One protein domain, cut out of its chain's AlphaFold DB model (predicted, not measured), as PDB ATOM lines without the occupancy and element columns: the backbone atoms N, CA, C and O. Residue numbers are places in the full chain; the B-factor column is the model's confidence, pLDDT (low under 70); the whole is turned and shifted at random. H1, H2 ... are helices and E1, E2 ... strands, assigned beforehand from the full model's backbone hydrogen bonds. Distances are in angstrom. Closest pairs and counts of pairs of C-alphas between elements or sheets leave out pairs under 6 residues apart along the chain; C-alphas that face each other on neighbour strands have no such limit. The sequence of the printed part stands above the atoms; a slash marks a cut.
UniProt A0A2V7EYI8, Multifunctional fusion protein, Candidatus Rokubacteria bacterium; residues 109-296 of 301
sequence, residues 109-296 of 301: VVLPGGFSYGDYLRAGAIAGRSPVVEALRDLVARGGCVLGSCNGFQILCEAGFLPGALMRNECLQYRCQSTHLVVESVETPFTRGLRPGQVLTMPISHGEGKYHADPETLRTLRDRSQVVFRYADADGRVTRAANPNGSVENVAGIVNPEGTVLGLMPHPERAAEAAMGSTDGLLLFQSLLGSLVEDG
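This is residues 109 to 296 of the 301 residues of the protein "Multifunctional fusion protein" of Candidatus Rokubacteria bacterium (UniProt A0A2V7EYI8). A strongly twisted sheet of seven strands, curled like part of a barrel, makes the core; H2 and H3 pack on one face of it near E1, E2 and E9, and H5 is on the face opposite to H3, with H6 touching H5. The small sheet of E3 and E6 lies beside H3, and H4 grazes the large sheet near E7 and E8. The printed part has 188 residues with six named helices and nine named strands, in the order E1 H1 H2 E2 H3 E3 E4 E5 E6 H4 E7 E8 E9 H5 H6. The large sheet runs E1 E2 E9 E8 E7 E4 E5 and is mixed; the class is mixed, helices and strands. The whole is compact and rounded, with a radius of gyration of the C-alphas of 15.1 A and spans of 40 by 39 by 38 A.

E1, residues 109 to 111, begins at C-alpha 109 (-39.319, -28.772, 14.499). H1 is 116 to 119, H2 131 to 141, 16.4 A long, E2 145 to 149, H3 151 to 158 and E3 165 to 167. E4, 175 to 183, is 21.3 A long and bends by 68 degrees at residue 178; E5, 199 to 206, is 21.0 A long. E6 is 210 to 212, H4 215 to 223, E7 227 to 232, E8 251 to 255, E9 261 to 264 and H5 268 to 271. H6, 282 to 294, is 18.4 A long and ends at C-alpha 294 (-50.798, -14.956, 10.690).

E1, H1, H2 and E2 form a strand-helix-strand unit, two parallel neighbour strands with helices between, its crossover right-handed; N 111 and O 147 are 2.8 A apart. E2 and E9 are parallel, with N 262 and O 146 at 2.8 A. E7, E8 and E9 form a meander, each strand the antiparallel neighbour of the one before, with N 252 and O 229 at 2.9 A and N 263 and O 254 at 2.9 A. E4 is antiparallel to E7, N 182 and O 230 at 2.9 A, and forms a hairpin with E5, N 181 and O 200 at 2.8 A. H3 stands up from the sheet at 49 degrees; its closest C-alphas to E9 are Phe 153 and Gly 263, 4.3 A. E3 and E6 are antiparallel, N 167 and O 210 at 2.8 A. H1 is close to H3 but not clearly touching, at 7.1 A between C-alphas 116 and 151. H5 and H6 touch, closest at C-alphas 271 and 282, 6.7 A. Every O i to N i+4 pair is within hydrogen-bond range in H3, H4 and H6, and 5 of 7 in H2; H1 and H5 are too short for one.

The farthest C-alphas, Leu 172 and Gly 296, are 45.9 A apart. The printed part has no cut. The links H1 to H2, E4 to E5 and E7 to E8 are long. Residues 293 to 296 are under 70 in pLDDT.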
ATOM      1  N   VAL A 109     -40.445 -27.839  14.618       96.94
ATOM      2  CA  VAL A 109     -39.319 -28.772  14.499       96.94
ATOM      3  C   VAL A 109     -39.378 -29.518  13.167       96.94
ATOM      4  O   VAL A 109     -40.412 -30.058  12.780       96.94
ATOM      5  N   VAL A 110     -38.240 -29.595  12.477       96.94
ATOM      6  CA  VAL A 110     -38.078 -30.411  11.268       96.94
ATOM      7  C   VAL A 110     -37.242 -31.643  11.606       96.94
ATOM      8  O   VAL A 110     -36.079 -31.517  11.986       96.94
ATOM      9  N   LEU A 111     -37.819 -32.834  11.452       97.25
ATOM     10  CA  LEU A 111     -37.094 -34.099  11.516       97.25
ATOM     11  C   LEU A 111     -36.528 -34.412  10.120       97.25
ATOM     12  O   LEU A 111     -37.303 -34.634   9.177       97.25
ATOM     13  N   PRO A 112     -35.194 -34.398   9.952       93.81
ATOM     14  CA  PRO A 112     -34.577 -34.527   8.640       93.81
ATOM     15  C   PRO A 112     -34.659 -35.960   8.101       93.81
ATOM     16  O   PRO A 112     -34.786 -36.932   8.849       93.81
ATOM     17  N   GLY A 113     -34.511 -36.089   6.782       90.31
ATOM     18  CA  GLY A 113     -34.265 -37.376   6.139       90.31
ATOM     19  C   GLY A 113     -32.866 -37.934   6.430       90.31
ATOM     20  O   GLY A 113     -31.983 -37.235   6.926       90.31
ATOM     21  N   GLY A 114     -32.640 -39.205   6.091       89.88
ATOM     22  CA  GLY A 114     -31.370 -39.892   6.332       89.88
ATOM     23  C   GLY A 114     -31.562 -41.375   6.633       89.88
ATOM     24  O   GLY A 114     -32.529 -41.973   6.179       89.88
ATOM     25  N   PHE A 115     -30.632 -41.938   7.400       89.44
ATOM     26  CA  PHE A 115     -30.649 -43.322   7.880       89.44
ATOM     27  C   PHE A 115     -30.356 -43.305   9.382       89.44
ATOM     28  O   PHE A 115     -29.231 -43.584   9.811       89.44
ATOM     29  N   SER A 116     -31.308 -42.838  10.193       84.12
ATOM     30  CA  SER A 116     -31.102 -42.741  11.641       84.12
ATOM     31  C   SER A 116     -30.711 -44.104  12.225       84.12
ATOM     32  O   SER A 116     -31.344 -45.124  11.969       84.12
ATOM     33  N   TYR A 117     -29.602 -44.138  12.974       86.06
ATOM     34  CA  TYR A 117     -28.988 -45.385  13.459       86.06
ATOM     35  C   TYR A 117     -28.747 -46.437  12.356       86.06
ATOM     36  O   TYR A 117     -28.839 -47.633  12.618       86.06
ATOM     37  N   GLY A 118     -28.478 -46.006  11.120       81.19
ATOM     38  CA  GLY A 118     -28.265 -46.892   9.973       81.19
ATOM     39  C   GLY A 118     -29.486 -47.730   9.585       81.19
ATOM     40  O   GLY A 118     -29.319 -48.714   8.872       81.19
ATOM     41  N   ASP A 119     -30.676 -47.388  10.094       85.25
ATOM     42  CA  ASP A 119     -31.905 -48.179   9.983       85.25
ATOM     43  C   ASP A 119     -31.720 -49.655  10.423       85.25
ATOM     44  O   ASP A 119     -32.433 -50.545   9.967       85.25
ATOM     45  N   TYR A 120     -30.772 -49.930  11.339       79.25
ATOM     46  CA  TYR A 120     -30.311 -51.293  11.663       79.25
ATOM     47  C   TYR A 120     -31.406 -52.257  12.132       79.25
ATOM     48  O   TYR A 120     -31.325 -53.451  11.850       79.25
ATOM     49  N   LEU A 121     -32.390 -51.763  12.888       82.06
ATOM     50  CA  LEU A 121     -33.538 -52.568  13.315       82.06
ATOM     51  C   LEU A 121     -34.683 -52.453  12.304       82.06
ATOM     52  O   LEU A 121     -35.191 -53.453  11.806       82.06
ATOM     53  N   ARG A 122     -35.105 -51.213  12.069       85.94
ATOM     54  CA  ARG A 122     -36.120 -50.768  11.116       85.94
ATOM     55  C   ARG A 122     -35.988 -49.254  11.005       85.94
ATOM     56  O   ARG A 122     -35.629 -48.615  12.006       85.94
ATOM     57  N   ALA A 123     -36.265 -48.682   9.838       85.19
ATOM     58  CA  ALA A 123     -36.079 -47.254   9.646       85.19
ATOM     59  C   ALA A 123     -36.895 -46.425  10.651       85.19
ATOM     60  O   ALA A 123     -38.083 -46.655  10.865       85.19
ATOM     61  N   GLY A 124     -36.220 -45.499  11.332       87.25
ATOM     62  CA  GLY A 124     -36.819 -44.623  12.341       87.25
ATOM     63  C   GLY A 124     -37.151 -45.261  13.698       87.25
ATOM     64  O   GLY A 124     -37.394 -44.521  14.647       87.25
ATOM     65  N   ALA A 125     -37.096 -46.588  13.863       90.88
ATOM     66  CA  ALA A 125     -37.578 -47.256  15.084       90.88
ATOM     67  C   ALA A 125     -36.758 -46.926  16.344       90.88
ATOM     68  O   ALA A 125     -37.307 -46.771  17.435       90.88
ATOM     69  N   ILE A 126     -35.432 -46.805  16.207       91.19
ATOM     70  CA  ILE A 126     -34.550 -46.435  17.328       91.19
ATOM     71  C   ILE A 126     -34.667 -44.931  17.608       91.19
ATOM     72  O   ILE A 126     -34.819 -44.522  18.758       91.19
ATOM     73  N   ALA A 127     -34.650 -44.104  16.560       92.75
ATOM     74  CA  ALA A 127     -34.747 -42.652  16.690       92.75
ATOM     75  C   ALA A 127     -36.120 -42.175  17.192       92.75
ATOM     76  O   ALA A 127     -36.179 -41.181  17.912       92.75
ATOM     77  N   GLY A 128     -37.199 -42.912  16.914       92.56
ATOM     78  CA  GLY A 128     -38.543 -42.668  17.452       92.56
ATOM     79  C   GLY A 128     -38.638 -42.749  18.976       92.56
ATOM     80  O   GLY A 128     -39.613 -42.284  19.553       92.56
ATOM     81  N   ARG A 129     -37.610 -43.293  19.639       93.31
ATOM     82  CA  ARG A 129     -37.483 -43.359  21.104       93.31
ATOM     83  C   ARG A 129     -36.440 -42.387  21.659       93.31
ATOM     84  O   ARG A 129     -35.996 -42.535  22.794       93.31
ATOM     85  N   SER A 130     -35.968 -41.448  20.843       94.94
ATOM     86  CA  SER A 130     -34.993 -40.457  21.288       94.94
ATOM     87  C   SER A 130     -35.655 -39.391  22.178       94.94
ATOM     88  O   SER A 130     -36.824 -39.063  21.963       94.94
ATOM     89  N   PRO A 131     -34.924 -38.819  23.157       96.62
ATOM     90  CA  PRO A 131     -35.458 -37.786  24.045       96.62
ATOM     91  C   PRO A 131     -36.114 -36.603  23.323       96.62
ATOM     92  O   PRO A 131     -37.151 -36.122  23.777       96.62
ATOM     93  N   VAL A 132     -35.561 -36.180  22.180       96.56
ATOM     94  CA  VAL A 132     -36.134 -35.072  21.406       96.56
ATOM     95  C   VAL A 132     -37.506 -35.430  20.838       96.56
ATOM     96  O   VAL A 132     -38.399 -34.593  20.837       96.56
ATOM     97  N   VAL A 133     -37.702 -36.682  20.404       96.31
ATOM     98  CA  VAL A 133     -38.976 -37.158  19.847       96.31
ATOM     99  C   VAL A 133     -40.040 -37.280  20.936       96.31
ATOM    100  O   VAL A 133     -41.199 -36.961  20.687       96.31
ATOM    101  N   GLU A 134     -39.658 -37.669  22.156       94.81
ATOM    102  CA  GLU A 134     -40.566 -37.627  23.309       94.81
ATOM    103  C   GLU A 134     -41.043 -36.192  23.591       94.81
ATOM    104  O   GLU A 134     -42.243 -35.967  23.753       94.81
ATOM    105  N   ALA A 135     -40.124 -35.220  23.569       96.75
ATOM    106  CA  ALA A 135     -40.423 -33.807  23.812       96.75
ATOM    107  C   ALA A 135     -41.311 -33.160  22.729       96.75
ATOM    108  O   ALA A 135     -41.974 -32.155  22.990       96.75
ATOM    109  N   LEU A 136     -41.397 -33.746  21.525       97.50
ATOM    110  CA  LEU A 136     -42.304 -33.255  20.480       97.50
ATOM    111  C   LEU A 136     -43.776 -33.298  20.905       97.50
ATOM    112  O   LEU A 136     -44.573 -32.532  20.371       97.50
ATOM    113  N   ARG A 137     -44.161 -34.161  21.858       95.31
ATOM    114  CA  ARG A 137     -45.548 -34.211  22.350       95.31
ATOM    115  C   ARG A 137     -45.958 -32.898  23.001       95.31
ATOM    116  O   ARG A 137     -47.031 -32.392  22.689       95.31
ATOM    117  N   ASP A 138     -45.084 -32.335  23.829       95.44
ATOM    118  CA  ASP A 138     -45.337 -31.069  24.519       95.44
ATOM    119  C   ASP A 138     -45.347 -29.898  23.529       95.44
ATOM    120  O   ASP A 138     -46.212 -29.026  23.615       95.44
ATOM    121  N   LEU A 139     -44.448 -29.919  22.533       96.25
ATOM    122  CA  LEU A 139     -44.436 -28.956  21.426       96.25
ATOM    123  C   LEU A 139     -45.755 -28.974  20.639       96.25
ATOM    124  O   LEU A 139     -46.342 -27.922  20.400       96.25
ATOM    125  N   VAL A 140     -46.229 -30.156  20.244       95.88
ATOM    126  CA  VAL A 140     -47.469 -30.305  19.469       95.88
ATOM    127  C   VAL A 140     -48.691 -29.939  20.314       95.88
ATOM    128  O   VAL A 140     -49.586 -29.253  19.823       95.88
ATOM    129  N   ALA A 141     -48.718 -30.316  21.596       93.94
ATOM    130  CA  ALA A 141     -49.825 -30.017  22.508       93.94
ATOM    131  C   ALA A 141     -50.053 -28.509  22.714       93.94
ATOM    132  O   ALA A 141     -51.190 -28.082  22.911       93.94
ATOM    133  N   ARG A 142     -48.995 -27.689  22.630       92.81
ATOM    134  CA  ARG A 142     -49.094 -26.217  22.674       92.81
ATOM    135  C   ARG A 142     -49.280 -25.553  21.303       92.81
ATOM    136  O   ARG A 142     -49.200 -24.331  21.217       92.81
ATOM    137  N   GLY A 143     -49.520 -26.333  20.245       90.56
ATOM    138  CA  GLY A 143     -49.782 -25.840  18.887       90.56
ATOM    139  C   GLY A 143     -48.548 -25.677  17.995       90.56
ATOM    140  O   GLY A 143     -48.655 -25.106  16.913       90.56
ATOM    141  N   GLY A 144     -47.379 -26.164  18.418       95.06
ATOM    142  CA  GLY A 144     -46.180 -26.180  17.584       95.06
ATOM    143  C   GLY A 144     -46.292 -27.176  16.426       95.06
ATOM    144  O   GLY A 144     -46.986 -28.190  16.514       95.06
ATOM    145  N   CYS A 145     -45.589 -26.888  15.333       97.12
ATOM    146  CA  CYS A 145     -45.630 -27.700  14.116       97.12
ATOM    147  C   CYS A 145     -44.446 -28.675  14.025       97.12
ATOM    148  O   CYS A 145     -43.321 -28.337  14.391       97.12
ATOM    149  N   VAL A 146     -44.653 -29.862  13.453       98.25
ATOM    150  CA  VAL A 146     -43.578 -30.828  13.185       98.25
ATOM    151  C   VAL A 146     -43.614 -31.289  11.733       98.25
ATOM    152  O   VAL A 146     -44.633 -31.783  11.264       98.25
ATOM    153  N   LEU A 147     -42.491 -31.174  11.027       98.25
ATOM    154  CA  LEU A 147     -42.323 -31.692   9.668       98.25
ATOM    155  C   LEU A 147     -41.302 -32.831   9.665       98.25
ATOM    156  O   LEU A 147     -40.122 -32.600   9.910       98.25
ATOM    157  N   GLY A 148     -41.725 -34.049   9.345       98.19
ATOM    158  CA  GLY A 148     -40.838 -35.188   9.127       98.19
ATOM    159  C   GLY A 148     -40.696 -35.515   7.647       98.19
ATOM    160  O   GLY A 148     -41.648 -35.984   7.030       98.19
ATOM    161  N   SER A 149     -39.497 -35.323   7.091       97.50
ATOM    162  CA  SER A 149     -39.187 -35.664   5.692       97.50
ATOM    163  C   SER A 149     -38.425 -36.991   5.595       97.50
ATOM    164  O   SER A 149     -37.493 -37.232   6.361       97.50
ATOM    165  N   CYS A 150     -38.807 -37.872   4.669       97.19
ATOM    166  CA  CYS A 150     -38.238 -39.209   4.463       97.19
ATOM    167  C   CYS A 150     -38.088 -40.014   5.775       97.19
ATOM    168  O   CYS A 150     -39.066 -40.561   6.280       97.19
ATOM    169  N   ASN A 151     -36.887 -40.065   6.367       96.88
ATOM    170  CA  ASN A 151     -36.644 -40.744   7.649       96.88
ATOM    171  C   ASN A 151     -37.355 -40.076   8.824       96.88
ATOM    172  O   ASN A 151     -37.811 -40.766   9.729       96.88
ATOM    173  N   GLY A 152     -37.570 -38.760   8.765       97.94
ATOM    174  CA  GLY A 152     -38.430 -38.057   9.707       97.94
ATOM    175  C   GLY A 152     -39.870 -38.574   9.694       97.94
ATOM    176  O   GLY A 152     -40.456 -38.741  10.757       97.94
ATOM    177  N   PHE A 153     -40.435 -38.905   8.527       98.50
ATOM    178  CA  PHE A 153     -41.782 -39.489   8.450       98.50
ATOM    179  C   PHE A 153     -41.816 -40.885   9.092       98.50
ATOM    180  O   PHE A 153     -42.687 -41.179   9.907       98.50
ATOM    181  N   GLN A 154     -40.812 -41.714   8.805       98.19
ATOM    182  CA  GLN A 154     -40.668 -43.034   9.425       98.19
ATOM    183  C   GLN A 154     -40.611 -42.925  10.960       98.19
ATOM    184  O   GLN A 154     -41.351 -43.616  11.654       98.19
ATOM    185  N   ILE A 155     -39.812 -41.989  11.486       98.31
ATOM    186  CA  ILE A 155     -39.719 -41.692  12.925       98.31
ATOM    187  C   ILE A 155     -41.082 -41.289  13.506       98.31
ATOM    188  O   ILE A 155     -41.450 -41.776  14.573       98.31
ATOM    189  N   LEU A 156     -41.842 -40.429  12.823       98.50
ATOM    190  CA  LEU A 156     -43.155 -39.969  13.296       98.50
ATOM    191  C   LEU A 156     -44.195 -41.096  13.353       98.50
ATOM    192  O   LEU A 156     -45.001 -41.120  14.286       98.50
ATOM    193  N   CYS A 157     -44.167 -42.039  12.405       98.06
ATOM    194  CA  CYS A 157     -44.997 -43.244  12.468       98.06
ATOM    195  C   CYS A 157     -44.571 -44.163  13.622       98.06
ATOM    196  O   CYS A 157     -45.408 -44.576  14.421       98.06
ATOM    197  N   GLU A 158     -43.270 -44.430  13.771       96.94
ATOM    198  CA  GLU A 158     -42.730 -45.278  14.847       96.94
ATOM    199  C   GLU A 158     -42.997 -44.715  16.250       96.94
ATOM    200  O   GLU A 158     -43.235 -45.464  17.197       96.94
ATOM    201  N   ALA A 159     -42.989 -43.390  16.385       96.94
ATOM    202  CA  ALA A 159     -43.298 -42.690  17.626       96.94
ATOM    203  C   ALA A 159     -44.810 -42.490  17.861       96.94
ATOM    204  O   ALA A 159     -45.208 -41.960  18.902       96.94
ATOM    205  N   GLY A 160     -45.666 -42.903  16.921       96.81
ATOM    206  CA  GLY A 160     -47.122 -42.813  17.044       96.81
ATOM    207  C   GLY A 160     -47.680 -41.390  16.955       96.81
ATOM    208  O   GLY A 160     -48.740 -41.122  17.514       96.81
ATOM    209  N   PHE A 161     -46.972 -40.466  16.298       98.06
ATOM    210  CA  PHE A 161     -47.531 -39.159  15.927       98.06
ATOM    211  C   PHE A 161     -48.404 -39.247  14.673       98.06
ATOM    212  O   PHE A 161     -49.345 -38.472  14.521       98.06
ATOM    213  N   LEU A 162     -48.092 -40.188  13.778       98.50
ATOM    214  CA  LEU A 162     -48.815 -40.418  12.532       98.50
ATOM    215  C   LEU A 162     -49.233 -41.888  12.424       98.50
ATOM    216  O   LEU A 162     -48.456 -42.766  12.803       98.50
ATOM    217  N   PRO A 163     -50.435 -42.182  11.904       97.94
ATOM    218  CA  PRO A 163     -50.895 -43.554  11.762       97.94
ATOM    219  C   PRO A 163     -50.251 -44.251  10.554       97.94
ATOM    220  O   PRO A 163     -49.815 -43.614   9.590       97.94
ATOM    221  N   GLY A 164     -50.268 -45.583  10.571       97.00
ATOM    222  CA  GLY A 164     -49.679 -46.418   9.524       97.00
ATOM    223  C   GLY A 164     -48.184 -46.669   9.718       97.00
ATOM    224  O   GLY A 164     -47.607 -46.363  10.760       97.00
ATOM    225  N   ALA A 165     -47.565 -47.277   8.712       96.81
ATOM    226  CA  ALA A 165     -46.156 -47.640   8.721       96.81
ATOM    227  C   ALA A 165     -45.523 -47.447   7.341       96.81
ATOM    228  O   ALA A 165     -46.182 -47.567   6.304       96.81
ATOM    229  N   LEU A 166     -44.218 -47.188   7.346       97.62
ATOM    230  CA  LEU A 166     -43.391 -47.109   6.151       97.62
ATOM    231  C   LEU A 166     -42.589 -48.406   6.049       97.62
ATOM    232  O   LEU A 166     -41.874 -48.790   6.971       97.62
ATOM    233  N   MET A 167     -42.751 -49.107   4.935       95.44
ATOM    234  CA  MET A 167     -42.168 -50.422   4.699       95.44
ATOM    235  C   MET A 167     -41.210 -50.384   3.514       95.44
ATOM    236  O   MET A 167     -41.169 -49.421   2.740       95.44
ATOM    237  N   ARG A 168     -40.470 -51.481   3.320       96.19
ATOM    238  CA  ARG A 168     -39.636 -51.669   2.130       96.19
ATOM    239  C   ARG A 168     -40.453 -51.456   0.855       96.19
ATOM    240  O   ARG A 168     -41.577 -51.951   0.740       96.19
ATOM    241  N   ASN A 169     -39.876 -50.713  -0.089       96.88
ATOM    242  CA  ASN A 169     -40.504 -50.430  -1.379       96.88
ATOM    243  C   ASN A 169     -40.975 -51.742  -2.038       96.88
ATOM    244  O   ASN A 169     -40.264 -52.745  -1.987       96.88
ATOM    245  N   GLU A 170     -42.120 -51.729  -2.724       96.62
ATOM    246  CA  GLU A 170     -42.675 -52.910  -3.413       96.62
ATOM    247  C   GLU A 170     -41.695 -53.519  -4.428       96.62
ATOM    248  O   GLU A 170     -41.612 -54.733  -4.573       96.62
ATOM    249  N   CYS A 171     -40.887 -52.677  -5.076       92.62
ATOM    250  CA  CYS A 171     -39.850 -53.103  -6.014       92.62
ATOM    251  C   CYS A 171     -38.579 -53.670  -5.354       92.62
ATOM    252  O   CYS A 171     -37.664 -54.066  -6.070       92.62
ATOM    253  N   LEU A 172     -38.482 -53.655  -4.018       94.50
ATOM    254  CA  LEU A 172     -37.324 -54.098  -3.226       94.50
ATOM    255  C   LEU A 172     -35.996 -53.385  -3.551       94.50
ATOM    256  O   LEU A 172     -34.927 -53.858  -3.174       94.50
ATOM    257  N   GLN A 173     -36.054 -52.237  -4.226       92.00
ATOM    258  CA  GLN A 173     -34.897 -51.430  -4.614       92.00
ATOM    259  C   GLN A 173     -34.942 -50.052  -3.953       92.00
ATOM    260  O   GLN A 173     -36.019 -49.489  -3.730       92.00
ATOM    261  N   TYR A 174     -33.762 -49.483  -3.697       92.94
ATOM    262  CA  TYR A 174     -33.628 -48.078  -3.324       92.94
ATOM    263  C   TYR A 174     -34.027 -47.187  -4.505       92.94
ATOM    264  O   TYR A 174     -33.581 -47.414  -5.632       92.94
ATOM    265  N   ARG A 175     -34.868 -46.178  -4.260       93.81
ATOM    266  CA  ARG A 175     -35.317 -45.225  -5.281       93.81
ATOM    267  C   ARG A 175     -34.730 -43.854  -4.993       93.81
ATOM    268  O   ARG A 175     -34.979 -43.300  -3.929       93.81
ATOM    269  N   CYS A 176     -33.973 -43.340  -5.959       95.75
ATOM    270  CA  CYS A 176     -33.400 -42.000  -5.963       95.75
ATOM    271  C   CYS A 176     -33.722 -41.347  -7.309       95.75
ATOM    272  O   CYS A 176     -33.068 -41.640  -8.307       95.75
ATOM    273  N   GLN A 177     -34.796 -40.565  -7.362       94.50
ATOM    274  CA  GLN A 177     -35.287 -39.952  -8.599       94.50
ATOM    275  C   GLN A 177     -36.192 -38.756  -8.293       94.50
ATOM    276  O   GLN A 177     -36.729 -38.647  -7.190       94.50
ATOM    277  N   SER A 178     -36.400 -37.887  -9.278       96.25
ATOM    278  CA  SER A 178     -37.454 -36.868  -9.227       96.25
ATOM    279  C   SER A 178     -38.827 -37.515  -9.417       96.25
ATOM    280  O   SER A 178     -38.974 -38.449 -10.206       96.25
ATOM    281  N   THR A 179     -39.832 -37.032  -8.691       97.31
ATOM    282  CA  THR A 179     -41.216 -37.528  -8.754       97.31
ATOM    283  C   THR A 179     -42.207 -36.377  -8.745       97.31
ATOM    284  O   THR A 179     -41.884 -35.295  -8.251       97.31
ATOM    285  N   HIS A 180     -43.409 -36.623  -9.264       98.56
ATOM    286  CA  HIS A 180     -44.503 -35.665  -9.200       98.56
ATOM    287  C   HIS A 180     -45.477 -36.028  -8.079       98.56
ATOM    288  O   HIS A 180     -45.782 -37.201  -7.834       98.56
ATOM    289  N   LEU A 181     -45.947 -34.999  -7.389       98.44
ATOM    290  CA  LEU A 181     -46.924 -35.084  -6.318       98.44
ATOM    291  C   LEU A 181     -48.115 -34.222  -6.695       98.44
ATOM    292  O   LEU A 181     -47.924 -33.092  -7.131       98.44
ATOM    293  N   VAL A 182     -49.325 -34.717  -6.474       98.56
ATOM    294  CA  VAL A 182     -50.523 -33.878  -6.500       98.56
ATOM    295  C   VAL A 182     -50.883 -33.471  -5.074       98.56
ATOM    296  O   VAL A 182     -50.868 -34.303  -4.160       98.56
ATOM    297  N   VAL A 183     -51.167 -32.183  -4.884       98.31
ATOM    298  CA  VAL A 183     -51.652 -31.618  -3.617       98.31
ATOM    299  C   VAL A 183     -53.130 -31.967  -3.449       98.31
ATOM    300  O   VAL A 183     -53.945 -31.616  -4.301       98.31
ATOM    301  N   GLU A 184     -53.487 -32.635  -2.356       96.06
ATOM    302  CA  GLU A 184     -54.873 -33.035  -2.063       96.06
ATOM    303  C   GLU A 184     -55.521 -32.121  -1.019       96.06
ATOM    304  O   GLU A 184     -56.648 -31.673  -1.218       96.06
ATOM    305  N   SER A 185     -54.784 -31.773   0.040       93.06
ATOM    306  CA  SER A 185     -55.267 -30.924   1.134       93.06
ATOM    307  C   SER A 185     -54.390 -29.684   1.320       93.06
ATOM    308  O   SER A 185     -53.161 -29.771   1.401       93.06
ATOM    309  N   VAL A 186     -55.031 -28.515   1.404       93.44
ATOM    310  CA  VAL A 186     -54.387 -27.207   1.650       93.44
ATOM    311  C   VAL A 186     -54.738 -26.619   3.017       93.44
ATOM    312  O   VAL A 186     -54.247 -25.556   3.381       93.44
ATOM    313  N   GLU A 187     -55.518 -27.345   3.819       89.62
ATOM    314  CA  GLU A 187     -56.015 -26.919   5.134       89.62
ATOM    315  C   GLU A 187     -54.984 -27.168   6.252       89.62
ATOM    316  O   GLU A 187     -55.325 -27.541   7.372       89.62
ATOM    317  N   THR A 188     -53.692 -27.026   5.944       93.94
ATOM    318  CA  THR A 188     -52.604 -27.265   6.900       93.94
ATOM    319  C   THR A 188     -51.629 -26.089   6.914       93.94
ATOM    320  O   THR A 188     -51.446 -25.426   5.884       93.94
ATOM    321  N   PRO A 189     -50.926 -25.836   8.035       94.56
ATOM    322  CA  PRO A 189     -49.827 -24.872   8.074       94.56
ATOM    323  C   PRO A 189     -48.799 -25.094   6.957       94.56
ATOM    324  O   PRO A 189     -48.248 -24.142   6.421       94.56
ATOM    325  N   PHE A 190     -48.582 -26.343   6.544       96.69
ATOM    326  CA  PHE A 190     -47.575 -26.713   5.552       96.69
ATOM    327  C   PHE A 190     -48.013 -26.507   4.098       96.69
ATOM    328  O   PHE A 190     -47.158 -26.490   3.213       96.69
ATOM    329  N   THR A 191     -49.316 -26.382   3.828       95.81
ATOM    330  CA  THR A 191     -49.860 -26.385   2.457       95.81
ATOM    331  C   THR A 191     -50.831 -25.252   2.139       95.81
ATOM    332  O   THR A 191     -51.254 -25.152   0.989       95.81
ATOM    333  N   ARG A 192     -51.124 -24.347   3.083       91.94
ATOM    334  CA  ARG A 192     -52.037 -23.204   2.872       91.94
ATOM    335  C   ARG A 192     -51.654 -22.254   1.729       91.94
ATOM    336  O   ARG A 192     -52.513 -21.568   1.190       91.94
ATOM    337  N   GLY A 193     -50.377 -22.209   1.340       88.88
ATOM    338  CA  GLY A 193     -49.897 -21.433   0.190       88.88
ATOM    339  C   GLY A 193     -49.995 -22.162  -1.158       88.88
ATOM    340  O   GLY A 193     -49.565 -21.621  -2.177       88.88
ATOM    341  N   LEU A 194     -50.513 -23.393  -1.179       94.88
ATOM    342  CA  LEU A 194     -50.665 -24.229  -2.371       94.88
ATOM    343  C   LEU A 194     -52.120 -24.241  -2.856       94.88
ATOM    344  O   LEU A 194     -53.020 -23.712  -2.208       94.88
ATOM    345  N   ARG A 195     -52.363 -24.865  -4.014       94.81
ATOM    346  CA  ARG A 195     -53.720 -25.092  -4.538       94.81
ATOM    347  C   ARG A 195     -54.049 -26.587  -4.588       94.81
ATOM    348  O   ARG A 195     -53.188 -27.361  -5.008       94.81
ATOM    349  N   PRO A 196     -55.283 -27.007  -4.257       96.00
ATOM    350  CA  PRO A 196     -55.726 -28.373  -4.519       96.00
ATOM    351  C   PRO A 196     -55.544 -28.735  -5.998       96.00
ATOM    352  O   PRO A 196     -55.821 -27.925  -6.884       96.00
ATOM    353  N   GLY A 197     -55.041 -29.937  -6.271       97.19
ATOM    354  CA  GLY A 197     -54.726 -30.407  -7.622       97.19
ATOM    355  C   GLY A 197     -53.432 -29.842  -8.218       97.19
ATOM    356  O   GLY A 197     -53.063 -30.224  -9.327       97.19
ATOM    357  N   GLN A 198     -52.718 -28.953  -7.517       97.56
ATOM    358  CA  GLN A 198     -51.409 -28.482  -7.965       97.56
ATOM    359  C   GLN A 198     -50.424 -29.653  -8.036       97.56
ATOM    360  O   GLN A 198     -50.330 -30.448  -7.102       97.56
ATOM    361  N   VAL A 199     -49.672 -29.730  -9.133       98.31
ATOM    362  CA  VAL A 199     -48.597 -30.709  -9.308       98.31
ATOM    363  C   VAL A 199     -47.280 -30.088  -8.864       98.31
ATOM    364  O   VAL A 199     -46.930 -28.996  -9.309       98.31
ATOM    365  N   LEU A 200     -46.565 -30.781  -7.983       97.94
ATOM    366  CA  LEU A 200     -45.245 -30.408  -7.485       97.94
ATOM    367  C   LEU A 200     -44.214 -31.436  -7.937       97.94
ATOM    368  O   LEU A 200     -44.496 -32.632  -7.957       97.94
ATOM    369  N   THR A 201     -43.001 -30.990  -8.235       97.75
ATOM    370  CA  THR A 201     -41.862 -31.855  -8.544       97.75
ATOM    371  C   THR A 201     -40.901 -31.884  -7.364       97.75
ATOM    372  O   THR A 201     -40.290 -30.869  -7.024       97.75
ATOM    373  N   MET A 202     -40.738 -33.058  -6.750       95.81
ATOM    374  CA  MET A 202     -39.841 -33.262  -5.609       95.81
ATOM    375  C   MET A 202     -39.015 -34.546  -5.753       95.81
ATOM    376  O   MET A 202     -39.525 -35.566  -6.233       95.81
ATOM    377  N   PRO A 203     -37.743 -34.535  -5.317       96.94
ATOM    378  CA  PRO A 203     -36.918 -35.729  -5.301       96.94
ATOM    379  C   PRO A 203     -37.310 -36.667  -4.156       96.94
ATOM    380  O   PRO A 203     -37.684 -36.243  -3.061       96.94
ATOM    381  N   ILE A 204     -37.152 -37.962  -4.403       97.12
ATOM    382  CA  ILE A 204     -37.203 -39.026  -3.396       97.12
ATOM    383  C   ILE A 204     -35.834 -39.694  -3.272       97.12
ATOM    384  O   ILE A 204     -35.060 -39.707  -4.228       97.12
ATOM    385  N   SER A 205     -35.536 -40.258  -2.099       95.19
ATOM    386  CA  SER A 205     -34.286 -40.978  -1.829       95.19
ATOM    387  C   SER A 205     -34.498 -41.998  -0.700       95.19
ATOM    388  O   SER A 205     -34.111 -41.755   0.439       95.19
ATOM    389  N   HIS A 206     -35.142 -43.138  -0.979       93.81
ATOM    390  CA  HIS A 206     -35.502 -44.113   0.067       93.81
ATOM    391  C   HIS A 206     -35.557 -45.578  -0.404       93.81
ATOM    392  O   HIS A 206     -35.945 -45.894  -1.534       93.81
ATOM    393  N   GLY A 207     -35.233 -46.498   0.511       92.19
ATOM    394  CA  GLY A 207     -35.461 -47.945   0.369       92.19
ATOM    395  C   GLY A 207     -36.724 -48.440   1.087       92.19
ATOM    396  O   GLY A 207     -37.320 -49.430   0.663       92.19
ATOM    397  N   GLU A 208     -37.160 -47.721   2.126       93.94
ATOM    398  CA  GLU A 208     -38.317 -48.054   2.969       93.94
ATOM    399  C   GLU A 208     -39.380 -46.947   2.945       93.94
ATOM    400  O   GLU A 208     -39.735 -46.382   3.972       93.94
ATOM    401  N   GLY A 209     -39.859 -46.577   1.754       96.50
ATOM    402  CA  GLY A 209     -40.828 -45.485   1.588       96.50
ATOM    403  C   GLY A 209     -42.262 -45.918   1.307       96.50
ATOM    404  O   GLY A 209     -43.091 -45.061   1.026       96.50
ATOM    405  N   LYS A 210     -42.570 -47.221   1.314       98.19
ATOM    406  CA  LYS A 210     -43.920 -47.718   1.019       98.19
ATOM    407  C   LYS A 210     -44.843 -47.449   2.204       98.19
ATOM    408  O   LYS A 210     -44.779 -48.178   3.190       98.19
ATOM    409  N   TYR A 211     -45.718 -46.455   2.091       98.62
ATOM    410  CA  TYR A 211     -46.767 -46.221   3.074       98.62
ATOM    411  C   TYR A 211     -47.819 -47.329   3.031       98.62
ATOM    412  O   TYR A 211     -48.294 -47.736   1.963       98.62
ATOM    413  N   HIS A 212     -48.183 -47.809   4.213       98.31
ATOM    414  CA  HIS A 212     -49.217 -48.805   4.413       98.31
ATOM    415  C   HIS A 212     -49.990 -48.522   5.697       98.31
ATOM    416  O   HIS A 212     -49.415 -48.211   6.739       98.31
ATOM    417  N   ALA A 213     -51.301 -48.703   5.625       98.06
ATOM    418  CA  ALA A 213     -52.201 -48.661   6.760       98.06
ATOM    419  C   ALA A 213     -53.367 -49.621   6.504       98.06
ATOM    420  O   ALA A 213     -53.632 -49.998   5.359       98.06
ATOM    421  N   ASP A 214     -54.043 -50.044   7.568       97.94
ATOM    422  CA  ASP A 214     -55.236 -50.875   7.445       97.94
ATOM    423  C   ASP A 214     -56.414 -50.084   6.819       97.94
ATOM    424  O   ASP A 214     -56.409 -48.847   6.800       97.94
ATOM    425  N   PRO A 215     -57.450 -50.772   6.300       98.12
ATOM    426  CA  PRO A 215     -58.572 -50.113   5.636       98.12
ATOM    427  C   PRO A 215     -59.359 -49.119   6.503       98.12
ATOM    428  O   PRO A 215     -59.969 -48.203   5.955       98.12
ATOM    429  N   GLU A 216     -59.395 -49.290   7.826       98.19
ATOM    430  CA  GLU A 216     -60.095 -48.377   8.735       98.19
ATOM    431  C   GLU A 216     -59.309 -47.080   8.921       98.19
ATOM    432  O   GLU A 216     -59.870 -45.990   8.777       98.19
ATOM    433  N   THR A 217     -57.997 -47.197   9.116       98.00
ATOM    434  CA  THR A 217     -57.080 -46.058   9.132       98.00
ATOM    435  C   THR A 217     -57.146 -45.280   7.814       98.00
ATOM    436  O   THR A 217     -57.285 -44.059   7.828       98.00
ATOM    437  N   LEU A 218     -57.133 -45.959   6.660       98.00
ATOM    438  CA  LEU A 218     -57.230 -45.300   5.347       98.00
ATOM    439  C   LEU A 218     -58.577 -44.605   5.113       98.00
ATOM    440  O   LEU A 218     -58.626 -43.556   4.471       98.00
ATOM    441  N   ARG A 219     -59.688 -45.173   5.600       98.00
ATOM    442  CA  ARG A 219     -60.986 -44.476   5.594       98.00
ATOM    443  C   ARG A 219     -60.913 -43.205   6.435       98.00
ATOM    444  O   ARG A 219     -61.196 -42.137   5.912       98.00
ATOM    445  N   THR A 220     -60.418 -43.308   7.666       97.75
ATOM    446  CA  THR A 220     -60.282 -42.161   8.576       97.75
ATOM    447  C   THR A 220     -59.442 -41.042   7.963       97.75
ATOM    448  O   THR A 220     -59.855 -39.885   7.985       97.75
ATOM    449  N   LEU A 221     -58.292 -41.380   7.366       97.94
ATOM    450  CA  LEU A 221     -57.415 -40.403   6.719       97.94
ATOM    451  C   LEU A 221     -58.099 -39.674   5.556       97.94
ATOM    452  O   LEU A 221     -57.886 -38.476   5.386       97.94
ATOM    453  N   ARG A 222     -58.921 -40.372   4.764       95.56
ATOM    454  CA  ARG A 222     -59.679 -39.767   3.657       95.56
ATOM    455  C   ARG A 222     -60.822 -38.899   4.160       95.56
ATOM    456  O   ARG A 222     -60.915 -37.743   3.765       95.56
ATOM    457  N   ASP A 223     -61.641 -39.429   5.065       96.44
ATOM    458  CA  ASP A 223     -62.818 -38.737   5.598       96.44
ATOM    459  C   ASP A 223     -62.433 -37.432   6.311       96.44
ATOM    460  O   ASP A 223     -63.188 -36.462   6.309       96.44
ATOM    461  N   ARG A 224     -61.227 -37.390   6.890       96.31
ATOM    462  CA  ARG A 224     -60.670 -36.219   7.575       96.31
ATOM    463  C   ARG A 224     -59.712 -35.385   6.722       96.31
ATOM    464  O   ARG A 224     -59.082 -34.482   7.258       96.31
ATOM    465  N   SER A 225     -59.576 -35.670   5.423       95.94
ATOM    466  CA  SER A 225     -58.671 -34.940   4.513       95.94
ATOM    467  C   SER A 225     -57.217 -34.851   5.015       95.94
ATOM    468  O   SER A 225     -56.528 -33.850   4.821       95.94
ATOM    469  N   GLN A 226     -56.745 -35.913   5.675       97.81
ATOM    470  CA  GLN A 226     -55.407 -36.006   6.268       97.81
ATOM    471  C   GLN A 226     -54.352 -36.534   5.290       97.81
ATOM    472  O   GLN A 226     -53.170 -36.552   5.626       97.81
ATOM    473  N   VAL A 227     -54.747 -36.971   4.090       98.25
ATOM    474  CA  VAL A 227     -53.806 -37.221   2.993       98.25
ATOM    475  C   VAL A 227     -53.519 -35.889   2.310       98.25
ATOM    476  O   VAL A 227     -54.420 -35.253   1.773       98.25
ATOM    477  N   VAL A 228     -52.263 -35.449   2.371       97.88
ATOM    478  CA  VAL A 228     -51.861 -34.118   1.886       97.88
ATOM    479  C   VAL A 228     -51.251 -34.198   0.493       97.88
ATOM    480  O   VAL A 228     -51.486 -33.324  -0.342       97.88
ATOM    481  N   PHE A 229     -50.499 -35.268   0.225       98.56
ATOM    482  CA  PHE A 229     -49.832 -35.483  -1.054       98.56
ATOM    483  C   PHE A 229     -49.999 -36.922  -1.527       98.56
ATOM    484  O   PHE A 229     -49.796 -37.869  -0.756       98.56
ATOM    485  N   ARG A 230     -50.253 -37.083  -2.828       98.62
ATOM    486  CA  ARG A 230     -50.179 -38.379  -3.511       98.62
ATOM    487  C   ARG A 230     -49.183 -38.349  -4.653       98.62
ATOM    488  O   ARG A 230     -49.059 -37.342  -5.341       98.62
ATOM    489  N   TYR A 231     -48.519 -39.475  -4.890       98.75
ATOM    490  CA  TYR A 231     -47.744 -39.679  -6.108       98.75
ATOM    491  C   TYR A 231     -48.668 -39.663  -7.329       98.75
ATOM    492  O   TYR A 231     -49.666 -40.396  -7.389       98.75
ATOM    493  N   ALA A 232     -48.309 -38.838  -8.304       98.56
ATOM    494  CA  ALA A 232     -49.050 -38.631  -9.538       98.56
ATOM    495  C   ALA A 232     -48.088 -38.530 -10.728       98.56
ATOM    496  O   ALA A 232     -46.872 -38.458 -10.553       98.56
ATOM    497  N   ASP A 233     -48.622 -38.587 -11.945       98.25
ATOM    498  CA  ASP A 233     -47.852 -38.237 -13.138       98.25
ATOM    499  C   ASP A 233     -47.715 -36.709 -13.294       98.25
ATOM    500  O   ASP A 233     -48.198 -35.933 -12.466       98.25
ATOM    501  N   ALA A 234     -47.024 -36.271 -14.349       97.06
ATOM    502  CA  ALA A 234     -46.781 -34.852 -14.620       97.06
ATOM    503  C   ALA A 234     -48.070 -34.040 -14.865       97.06
ATOM    504  O   ALA A 234     -48.067 -32.827 -14.672       97.06
ATOM    505  N   ASP A 235     -49.169 -34.704 -15.235       97.38
ATOM    506  CA  ASP A 235     -50.481 -34.084 -15.436       97.38
ATOM    507  C   ASP A 235     -51.347 -34.123 -14.162       97.38
ATOM    508  O   ASP A 235     -52.510 -33.717 -14.181       97.38
ATOM    509  N   GLY A 236     -50.813 -34.644 -13.052       97.06
ATOM    510  CA  GLY A 236     -51.514 -34.750 -11.774       97.06
ATOM    511  C   GLY A 236     -52.440 -35.957 -11.660       97.06
ATOM    512  O   GLY A 236     -53.222 -36.039 -10.710       97.06
ATOM    513  N   ARG A 237     -52.366 -36.932 -12.577       98.06
ATOM    514  CA  ARG A 237     -53.177 -38.152 -12.479       98.06
ATOM    515  C   ARG A 237     -52.523 -39.157 -11.542       98.06
ATOM    516  O   ARG A 237     -51.373 -39.565 -11.710       98.06
ATOM    517  N   VAL A 238     -53.296 -39.613 -10.564       98.25
ATOM    518  CA  VAL A 238     -52.877 -40.624  -9.590       98.25
ATOM    519  C   VAL A 238     -52.962 -42.003 -10.242       98.25
ATOM    520  O   VAL A 238     -54.039 -42.581 -10.379       98.25
ATOM    521  N   THR A 239     -51.820 -42.532 -10.678       98.00
ATOM    522  CA  THR A 239     -51.731 -43.838 -11.348       98.00
ATOM    523  C   THR A 239     -50.747 -44.759 -10.642       98.00
ATOM    524  O   THR A 239     -49.802 -44.309  -9.995       98.00
ATOM    525  N   ARG A 240     -50.917 -46.078 -10.789       96.56
ATOM    526  CA  ARG A 240     -49.965 -47.047 -10.221       96.56
ATOM    527  C   ARG A 240     -48.545 -46.854 -10.771       96.56
ATOM    528  O   ARG A 240     -47.588 -47.046 -10.034       96.56
ATOM    529  N   ALA A 241     -48.407 -46.465 -12.039       96.88
ATOM    530  CA  ALA A 241     -47.107 -46.263 -12.683       96.88
ATOM    531  C   ALA A 241     -46.333 -45.066 -12.105       96.88
ATOM    532  O   ALA A 241     -45.107 -45.106 -12.039       96.88
ATOM    533  N   ALA A 242     -47.041 -44.030 -11.651       97.44
ATOM    534  CA  ALA A 242     -46.438 -42.868 -11.003       97.44
ATOM    535  C   ALA A 242     -45.942 -43.141  -9.573       97.44
ATOM    536  O   ALA A 242     -45.181 -42.348  -9.024       97.44
ATOM    537  N   ASN A 243     -46.369 -44.246  -8.955       98.00
ATOM    538  CA  ASN A 243     -46.043 -44.589  -7.578       98.00
ATOM    539  C   ASN A 243     -44.687 -45.313  -7.495       98.00
ATOM    540  O   ASN A 243     -44.588 -46.488  -7.860       98.00
ATOM    541  N   PRO A 244     -43.633 -44.662  -6.977       97.06
ATOM    542  CA  PRO A 244     -42.269 -45.179  -7.056       97.06
ATOM    543  C   PRO A 244     -41.983 -46.309  -6.053       97.06
ATOM    544  O   PRO A 244     -41.008 -47.050  -6.208       97.06
ATOM    545  N   ASN A 245     -42.791 -46.426  -4.996       97.25
ATOM    546  CA  ASN A 245     -42.552 -47.330  -3.867       97.25
ATOM    547  C   ASN A 245     -43.694 -48.318  -3.605       97.25
ATOM    548  O   ASN A 245     -43.514 -49.237  -2.807       97.25
ATOM    549  N   GLY A 246     -44.824 -48.183  -4.296       97.88
ATOM    550  CA  GLY A 246     -45.996 -49.034  -4.111       97.88
ATOM    551  C   GLY A 246     -46.812 -48.682  -2.868       97.88
ATOM    552  O   GLY A 246     -47.462 -49.565  -2.311       97.88
ATOM    553  N   SER A 247     -46.759 -47.427  -2.404       98.50
ATOM    554  CA  SER A 247     -47.590 -46.943  -1.291       98.50
ATOM    555  C   SER A 247     -49.077 -47.147  -1.568       98.50
ATOM    556  O   SER A 247     -49.538 -46.915  -2.688       98.50
ATOM    557  N   VAL A 248     -49.836 -47.564  -0.557       98.06
ATOM    558  CA  VAL A 248     -51.284 -47.756  -0.693       98.06
ATOM    559  C   VAL A 248     -51.959 -46.436  -1.080       98.06
ATOM    560  O   VAL A 248     -51.590 -45.374  -0.583       98.06
ATOM    561  N   GLU A 249     -52.881 -46.499  -2.043       97.69
ATOM    562  CA  GLU A 249     -53.546 -45.334  -2.647       97.69
ATOM    563  C   GLU A 249     -52.595 -44.202  -3.105       97.69
ATOM    564  O   GLU A 249     -52.986 -43.036  -3.144       97.69
ATOM    565  N   ASN A 250     -51.340 -44.526  -3.440       98.62
ATOM    566  CA  ASN A 250     -50.301 -43.560  -3.814       98.62
ATOM    567  C   ASN A 250     -49.989 -42.495  -2.749       98.62
ATOM    568  O   ASN A 250     -49.452 -41.445  -3.096       98.62
ATOM    569  N   VAL A 251     -50.281 -42.736  -1.470       98.69
ATOM    570  CA  VAL A 251     -49.982 -41.778  -0.393       98.69
ATOM    571  C   VAL A 251     -48.481 -41.469  -0.348       98.69
ATOM    572  O   VAL A 251     -47.656 -42.375  -0.253       98.69
ATOM    573  N   ALA A 252     -48.137 -40.181  -0.408       98.50
ATOM    574  CA  ALA A 252     -46.767 -39.679  -0.293       98.50
ATOM    575  C   ALA A 252     -46.543 -38.885   1.002       98.50
ATOM    576  O   ALA A 252     -45.414 -38.833   1.499       98.50
ATOM    577  N   GLY A 253     -47.602 -38.285   1.556       98.50
ATOM    578  CA  GLY A 253     -47.550 -37.594   2.839       98.50
ATOM    579  C   GLY A 253     -48.919 -37.404   3.486       98.50
ATOM    580  O   GLY A 253     -49.931 -37.256   2.794       98.50
ATOM    581  N   ILE A 254     -48.930 -37.422   4.818       98.75
ATOM    582  CA  ILE A 254     -50.130 -37.332   5.661       98.75
ATOM    583  C   ILE A 254     -49.900 -36.406   6.854       98.75
ATOM    584  O   ILE A 254     -48.755 -36.179   7.250       98.75
ATOM    585  N   VAL A 255     -50.989 -35.950   7.469       98.56
ATOM    586  CA  VAL A 255     -50.961 -35.187   8.724       98.56
ATOM    587  C   VAL A 255     -51.684 -35.883   9.874       98.56
ATOM    588  O   VAL A 255     -52.538 -36.747   9.659       98.56
ATOM    589  N   ASN A 256     -51.363 -35.501  11.113       97.94
ATOM    590  CA  ASN A 256     -52.164 -35.846  12.294       97.94
ATOM    591  C   ASN A 256     -53.556 -35.172  12.241       97.94
ATOM    592  O   ASN A 256     -53.781 -34.305  11.394       97.94
ATOM    593  N   PRO A 257     -54.507 -35.557  13.114       96.06
ATOM    594  CA  PRO A 257     -55.862 -34.999  13.090       96.06
ATOM    595  C   PRO A 257     -55.915 -33.478  13.260       96.06
ATOM    596  O   PRO A 257     -56.799 -32.836  12.707       96.06
ATOM    597  N   GLU A 258     -54.964 -32.907  13.998       94.88
ATOM    598  CA  GLU A 258     -54.860 -31.467  14.239       94.88
ATOM    599  C   GLU A 258     -54.166 -30.710  13.089       94.88
ATOM    600  O   GLU A 258     -54.130 -29.484  13.100       94.88
ATOM    601  N   GLY A 259     -53.580 -31.412  12.110       96.00
ATOM    602  CA  GLY A 259     -52.867 -30.810  10.977       96.00
ATOM    603  C   GLY A 259     -51.480 -30.232  11.301       96.00
ATOM    604  O   GLY A 259     -50.820 -29.701  10.409       96.00
ATOM    605  N   THR A 260     -51.022 -30.327  12.551       96.44
ATOM    606  CA  THR A 260     -49.766 -29.742  13.057       96.44
ATOM    607  C   THR A 260     -48.533 -30.619  12.848       96.44
ATOM    608  O   THR A 260     -47.411 -30.129  12.943       96.44
ATOM    609  N   VAL A 261     -48.697 -31.903  12.534       98.44
ATOM    610  CA  VAL A 261     -47.605 -32.847  12.269       98.44
ATOM    611  C   VAL A 261     -47.741 -33.379  10.852       98.44
ATOM    612  O   VAL A 261     -48.697 -34.093  10.577       98.44
ATOM    613  N   LEU A 262     -46.784 -33.077   9.973       98.69
ATOM    614  CA  LEU A 262     -46.719 -33.568   8.594       98.69
ATOM    615  C   LEU A 262     -45.601 -34.597   8.442       98.69
ATOM    616  O   LEU A 262     -44.436 -34.316   8.718       98.69
ATOM    617  N   GLY A 263     -45.951 -35.774   7.934       98.62
ATOM    618  CA  GLY A 263     -45.008 -36.764   7.431       98.62
ATOM    619  C   GLY A 263     -45.007 -36.773   5.908       98.62
ATOM    620  O   GLY A 263     -46.072 -36.845   5.298       98.62
ATOM    621  N   LEU A 264     -43.831 -36.699   5.286       98.44
ATOM    622  CA  LEU A 264     -43.673 -36.631   3.833       98.44
ATOM    623  C   LEU A 264     -42.480 -37.479   3.383       98.44
ATOM    624  O   LEU A 264     -41.371 -37.278   3.860       98.44
ATOM    625  N   MET A 265     -42.675 -38.421   2.457       98.19
ATOM    626  CA  MET A 265     -41.564 -39.241   1.945       98.19
ATOM    627  C   MET A 265     -40.608 -38.490   0.995       98.19
ATOM    628  O   MET A 265     -39.397 -38.684   1.112       98.19
ATOM    629  N   PRO A 266     -41.095 -37.663   0.052       97.94
ATOM    630  CA  PRO A 266     -40.256 -36.750  -0.728       97.94
ATOM    631  C   PRO A 266     -39.463 -35.744   0.121       97.94
ATOM    632  O   PRO A 266     -39.808 -35.471   1.268       97.94
ATOM    633  N   HIS A 267     -38.404 -35.183  -0.468       97.44
ATOM    634  CA  HIS A 267     -37.473 -34.250   0.175       97.44
ATOM    635  C   HIS A 267     -37.732 -32.794  -0.258       97.44
ATOM    636  O   HIS A 267     -37.119 -32.333  -1.232       97.44
ATOM    637  N   PRO A 268     -38.617 -32.042   0.427       95.88
ATOM    638  CA  PRO A 268     -38.889 -30.647   0.078       95.88
ATOM    639  C   PRO A 268     -37.653 -29.754   0.255       95.88
ATOM    640  O   PRO A 268     -37.459 -28.809  -0.502       95.88
ATOM    641  N   GLU A 269     -36.764 -30.079   1.193       93.31
ATOM    642  CA  GLU A 269     -35.511 -29.358   1.420       93.31
ATOM    643  C   GLU A 269     -34.530 -29.488   0.245       93.31
ATOM    644  O   GLU A 269     -33.719 -28.596   0.013       93.31
ATOM    645  N   ARG A 270     -34.633 -30.570  -0.541       92.50
ATOM    646  CA  ARG A 270     -33.848 -30.776  -1.771       92.50
ATOM    647  C   ARG A 270     -34.524 -30.202  -3.019       92.50
ATOM    648  O   ARG A 270     -33.942 -30.266  -4.093       92.50
ATOM    649  N   ALA A 271     -35.727 -29.648  -2.883       93.31
ATOM    650  CA  ALA A 271     -36.480 -28.962  -3.934       93.31
ATOM    651  C   ALA A 271     -36.744 -27.492  -3.560       93.31
ATOM    652  O   ALA A 271     -37.797 -26.943  -3.881       93.31
ATOM    653  N   ALA A 272     -35.821 -26.868  -2.824       89.25
ATOM    654  CA  ALA A 272     -35.957 -25.490  -2.360       89.25
ATOM    655  C   ALA A 272     -35.195 -24.466  -3.222       89.25
ATOM    656  O   ALA A 272     -35.424 -23.265  -3.087       89.25
ATOM    657  N   GLU A 273     -34.321 -24.922  -4.123       81.31
ATOM    658  CA  GLU A 273     -33.477 -24.065  -4.955       81.31
ATOM    659  C   GLU A 273     -33.487 -24.521  -6.412       81.31
ATOM    660  O   GLU A 273     -33.350 -25.707  -6.707       81.31
ATOM    661  N   ALA A 274     -33.554 -23.567  -7.344       79.19
ATOM    662  CA  ALA A 274     -33.560 -23.863  -8.777       79.19
ATOM    663  C   ALA A 274     -32.322 -24.669  -9.217       79.19
ATOM    664  O   ALA A 274     -32.432 -25.550 -10.067       79.19
ATOM    665  N   ALA A 275     -31.166 -24.430  -8.585       75.69
ATOM    666  CA  ALA A 275     -29.935 -25.186  -8.824       75.69
ATOM    667  C   ALA A 275     -30.063 -26.686  -8.486       75.69
ATOM    668  O   ALA A 275     -29.343 -27.505  -9.051       75.69
ATOM    669  N   MET A 276     -31.002 -27.050  -7.608       77.38
ATOM    670  CA  MET A 276     -31.306 -28.430  -7.215       77.38
ATOM    671  C   MET A 276     -32.385 -29.082  -8.099       77.38
ATOM    672  O   MET A 276     -32.785 -30.219  -7.856       77.38
ATOM    673  N   GLY A 277     -32.851 -28.383  -9.143       82.19
ATOM    674  CA  GLY A 277     -33.784 -28.897 -10.150       82.19
ATOM    675  C   GLY A 277     -35.264 -28.610  -9.885       82.19
ATOM    676  O   GLY A 277     -36.090 -28.917 -10.739       82.19
ATOM    677  N   SER A 278     -35.621 -28.024  -8.738       89.62
ATOM    678  CA  SER A 278     -36.989 -27.591  -8.424       89.62
ATOM    679  C   SER A 278     -36.993 -26.592  -7.266       89.62
ATOM    680  O   SER A 278     -36.143 -26.663  -6.380       89.62
ATOM    681  N   THR A 279     -37.969 -25.685  -7.261       91.31
ATOM    682  CA  THR A 279     -38.268 -24.776  -6.140       91.31
ATOM    683  C   THR A 279     -39.591 -25.108  -5.448       91.31
ATOM    684  O   THR A 279     -40.021 -24.374  -4.562       91.31
ATOM    685  N   ASP A 280     -40.267 -26.191  -5.833       95.12
ATOM    686  CA  ASP A 280     -41.605 -26.512  -5.326       95.12
ATOM    687  C   ASP A 280     -41.612 -26.860  -3.832       95.12
ATOM    688  O   ASP A 280     -42.575 -26.572  -3.122       95.12
ATOM    689  N   GLY A 281     -40.518 -27.425  -3.319       93.56
ATOM    690  CA  GLY A 281     -40.337 -27.687  -1.892       93.56
ATOM    691  C   GLY A 281     -40.253 -26.413  -1.052       93.56
ATOM    692  O   GLY A 281     -40.698 -26.410   0.096       93.56
ATOM    693  N   LEU A 282     -39.782 -25.299  -1.632       91.56
ATOM    694  CA  LEU A 282     -39.754 -23.996  -0.957       91.56
ATOM    695  C   LEU A 282     -41.161 -23.523  -0.566       91.56
ATOM    696  O   LEU A 282     -41.318 -22.855   0.456       91.56
ATOM    697  N   LEU A 283     -42.182 -23.880  -1.349       93.38
ATOM    698  CA  LEU A 283     -43.566 -23.466  -1.113       93.38
ATOM    699  C   LEU A 283     -44.127 -24.018   0.208       93.38
ATOM    700  O   LEU A 283     -44.935 -23.350   0.855       93.38
ATOM    701  N   LEU A 284     -43.664 -25.193   0.652       95.00
ATOM    702  CA  LEU A 284     -44.070 -25.778   1.938       95.00
ATOM    703  C   LEU A 284     -43.499 -24.970   3.104       95.00
ATOM    704  O   LEU A 284     -44.215 -24.626   4.043       95.00
ATOM    705  N   PHE A 285     -42.219 -24.600   3.021       92.56
ATOM    706  CA  PHE A 285     -41.585 -23.753   4.032       92.56
ATOM    707  C   PHE A 285     -42.191 -22.346   4.052       92.56
ATOM    708  O   PHE A 285     -42.367 -21.769   5.120       92.56
ATOM    709  N   GLN A 286     -42.553 -21.795   2.890       89.81
ATOM    710  CA  GLN A 286     -43.252 -20.511   2.807       89.81
ATOM    711  C   GLN A 286     -44.647 -20.565   3.434       89.81
ATOM    712  O   GLN A 286     -44.997 -19.651   4.175       89.81
ATOM    713  N   SER A 287     -45.404 -21.637   3.185       92.12
ATOM    714  CA  SER A 287     -46.719 -21.854   3.802       92.12
ATOM    715  C   SER A 287     -46.605 -21.929   5.324       92.12
ATOM    716  O   SER A 287     -47.317 -21.218   6.032       92.12
ATOM    717  N   LEU A 288     -45.640 -22.715   5.815       91.44
ATOM    718  CA  LEU A 288     -45.387 -22.884   7.243       91.44
ATOM    719  C   LEU A 288     -45.020 -21.556   7.914       91.44
ATOM    720  O   LEU A 288     -45.576 -21.210   8.951       91.44
ATOM    721  N   LEU A 289     -44.115 -20.785   7.309       87.25
ATOM    722  CA  LEU A 289     -43.736 -19.473   7.831       87.25
ATOM    723  C   LEU A 289     -44.905 -18.483   7.805       87.25
ATOM    724  O   LEU A 289     -45.091 -17.755   8.774       87.25
ATOM    725  N   GLY A 290     -45.699 -18.473   6.730       82.94
ATOM    726  CA  GLY A 290     -46.901 -17.643   6.630       82.94
ATOM    727  C   GLY A 290     -47.895 -17.938   7.754       82.94
ATOM    728  O   GLY A 290     -48.361 -17.011   8.410       82.94
ATOM    729  N   SER A 291     -48.119 -19.222   8.052       81.69
ATOM    730  CA  SER A 291     -48.980 -19.652   9.160       81.69
ATOM    731  C   SER A 291     -48.545 -19.081  10.502       81.69
ATOM    732  O   SER A 291     -49.357 -18.522  11.230       81.69
ATOM    733  N   LEU A 292     -47.255 -19.182  10.821       74.12
ATOM    734  CA  LEU A 292     -46.725 -18.712  12.100       74.12
ATOM    735  C   LEU A 292     -46.821 -17.181  12.245       74.12
ATOM    736  O   LEU A 292     -46.943 -16.658  13.353       74.12
ATOM    737  N   VAL A 293     -46.787 -16.441  11.134       66.75
ATOM    738  CA  VAL A 293     -46.961 -14.982  11.145       66.75
ATOM    739  C   VAL A 293     -48.429 -14.591  11.342       66.75
ATOM    740  O   VAL A 293     -48.715 -13.725  12.168       66.75
ATOM    741  N   GLU A 294     -49.354 -15.236  10.628       60.03
ATOM    742  CA  GLU A 294     -50.798 -14.956  10.690       60.03
ATOM    743  C   GLU A 294     -51.417 -15.309  12.046       60.03
ATOM    744  O   GLU A 294     -52.205 -14.533  12.587       60.03
ATOM    745  N   ASP A 295     -51.001 -16.429  12.641       57.03
ATOM    746  CA  ASP A 295     -51.517 -16.906  13.931       57.03
ATOM    747  C   ASP A 295     -50.965 -16.084  15.125       57.03
ATOM    748  O   ASP A 295     -51.258 -16.347  16.297       57.03
ATOM    749  N   GLY A 296     -50.147 -15.061  14.842       42.25
ATOM    750  CA  GLY A 296     -49.561 -14.154  15.824       42.25
ATOM    751  C   GLY A 296     -48.495 -14.800  16.716       42.25
ATOM    752  O   GLY A 296     -48.047 -14.153  17.662       42.25
TER     753      GLY A 296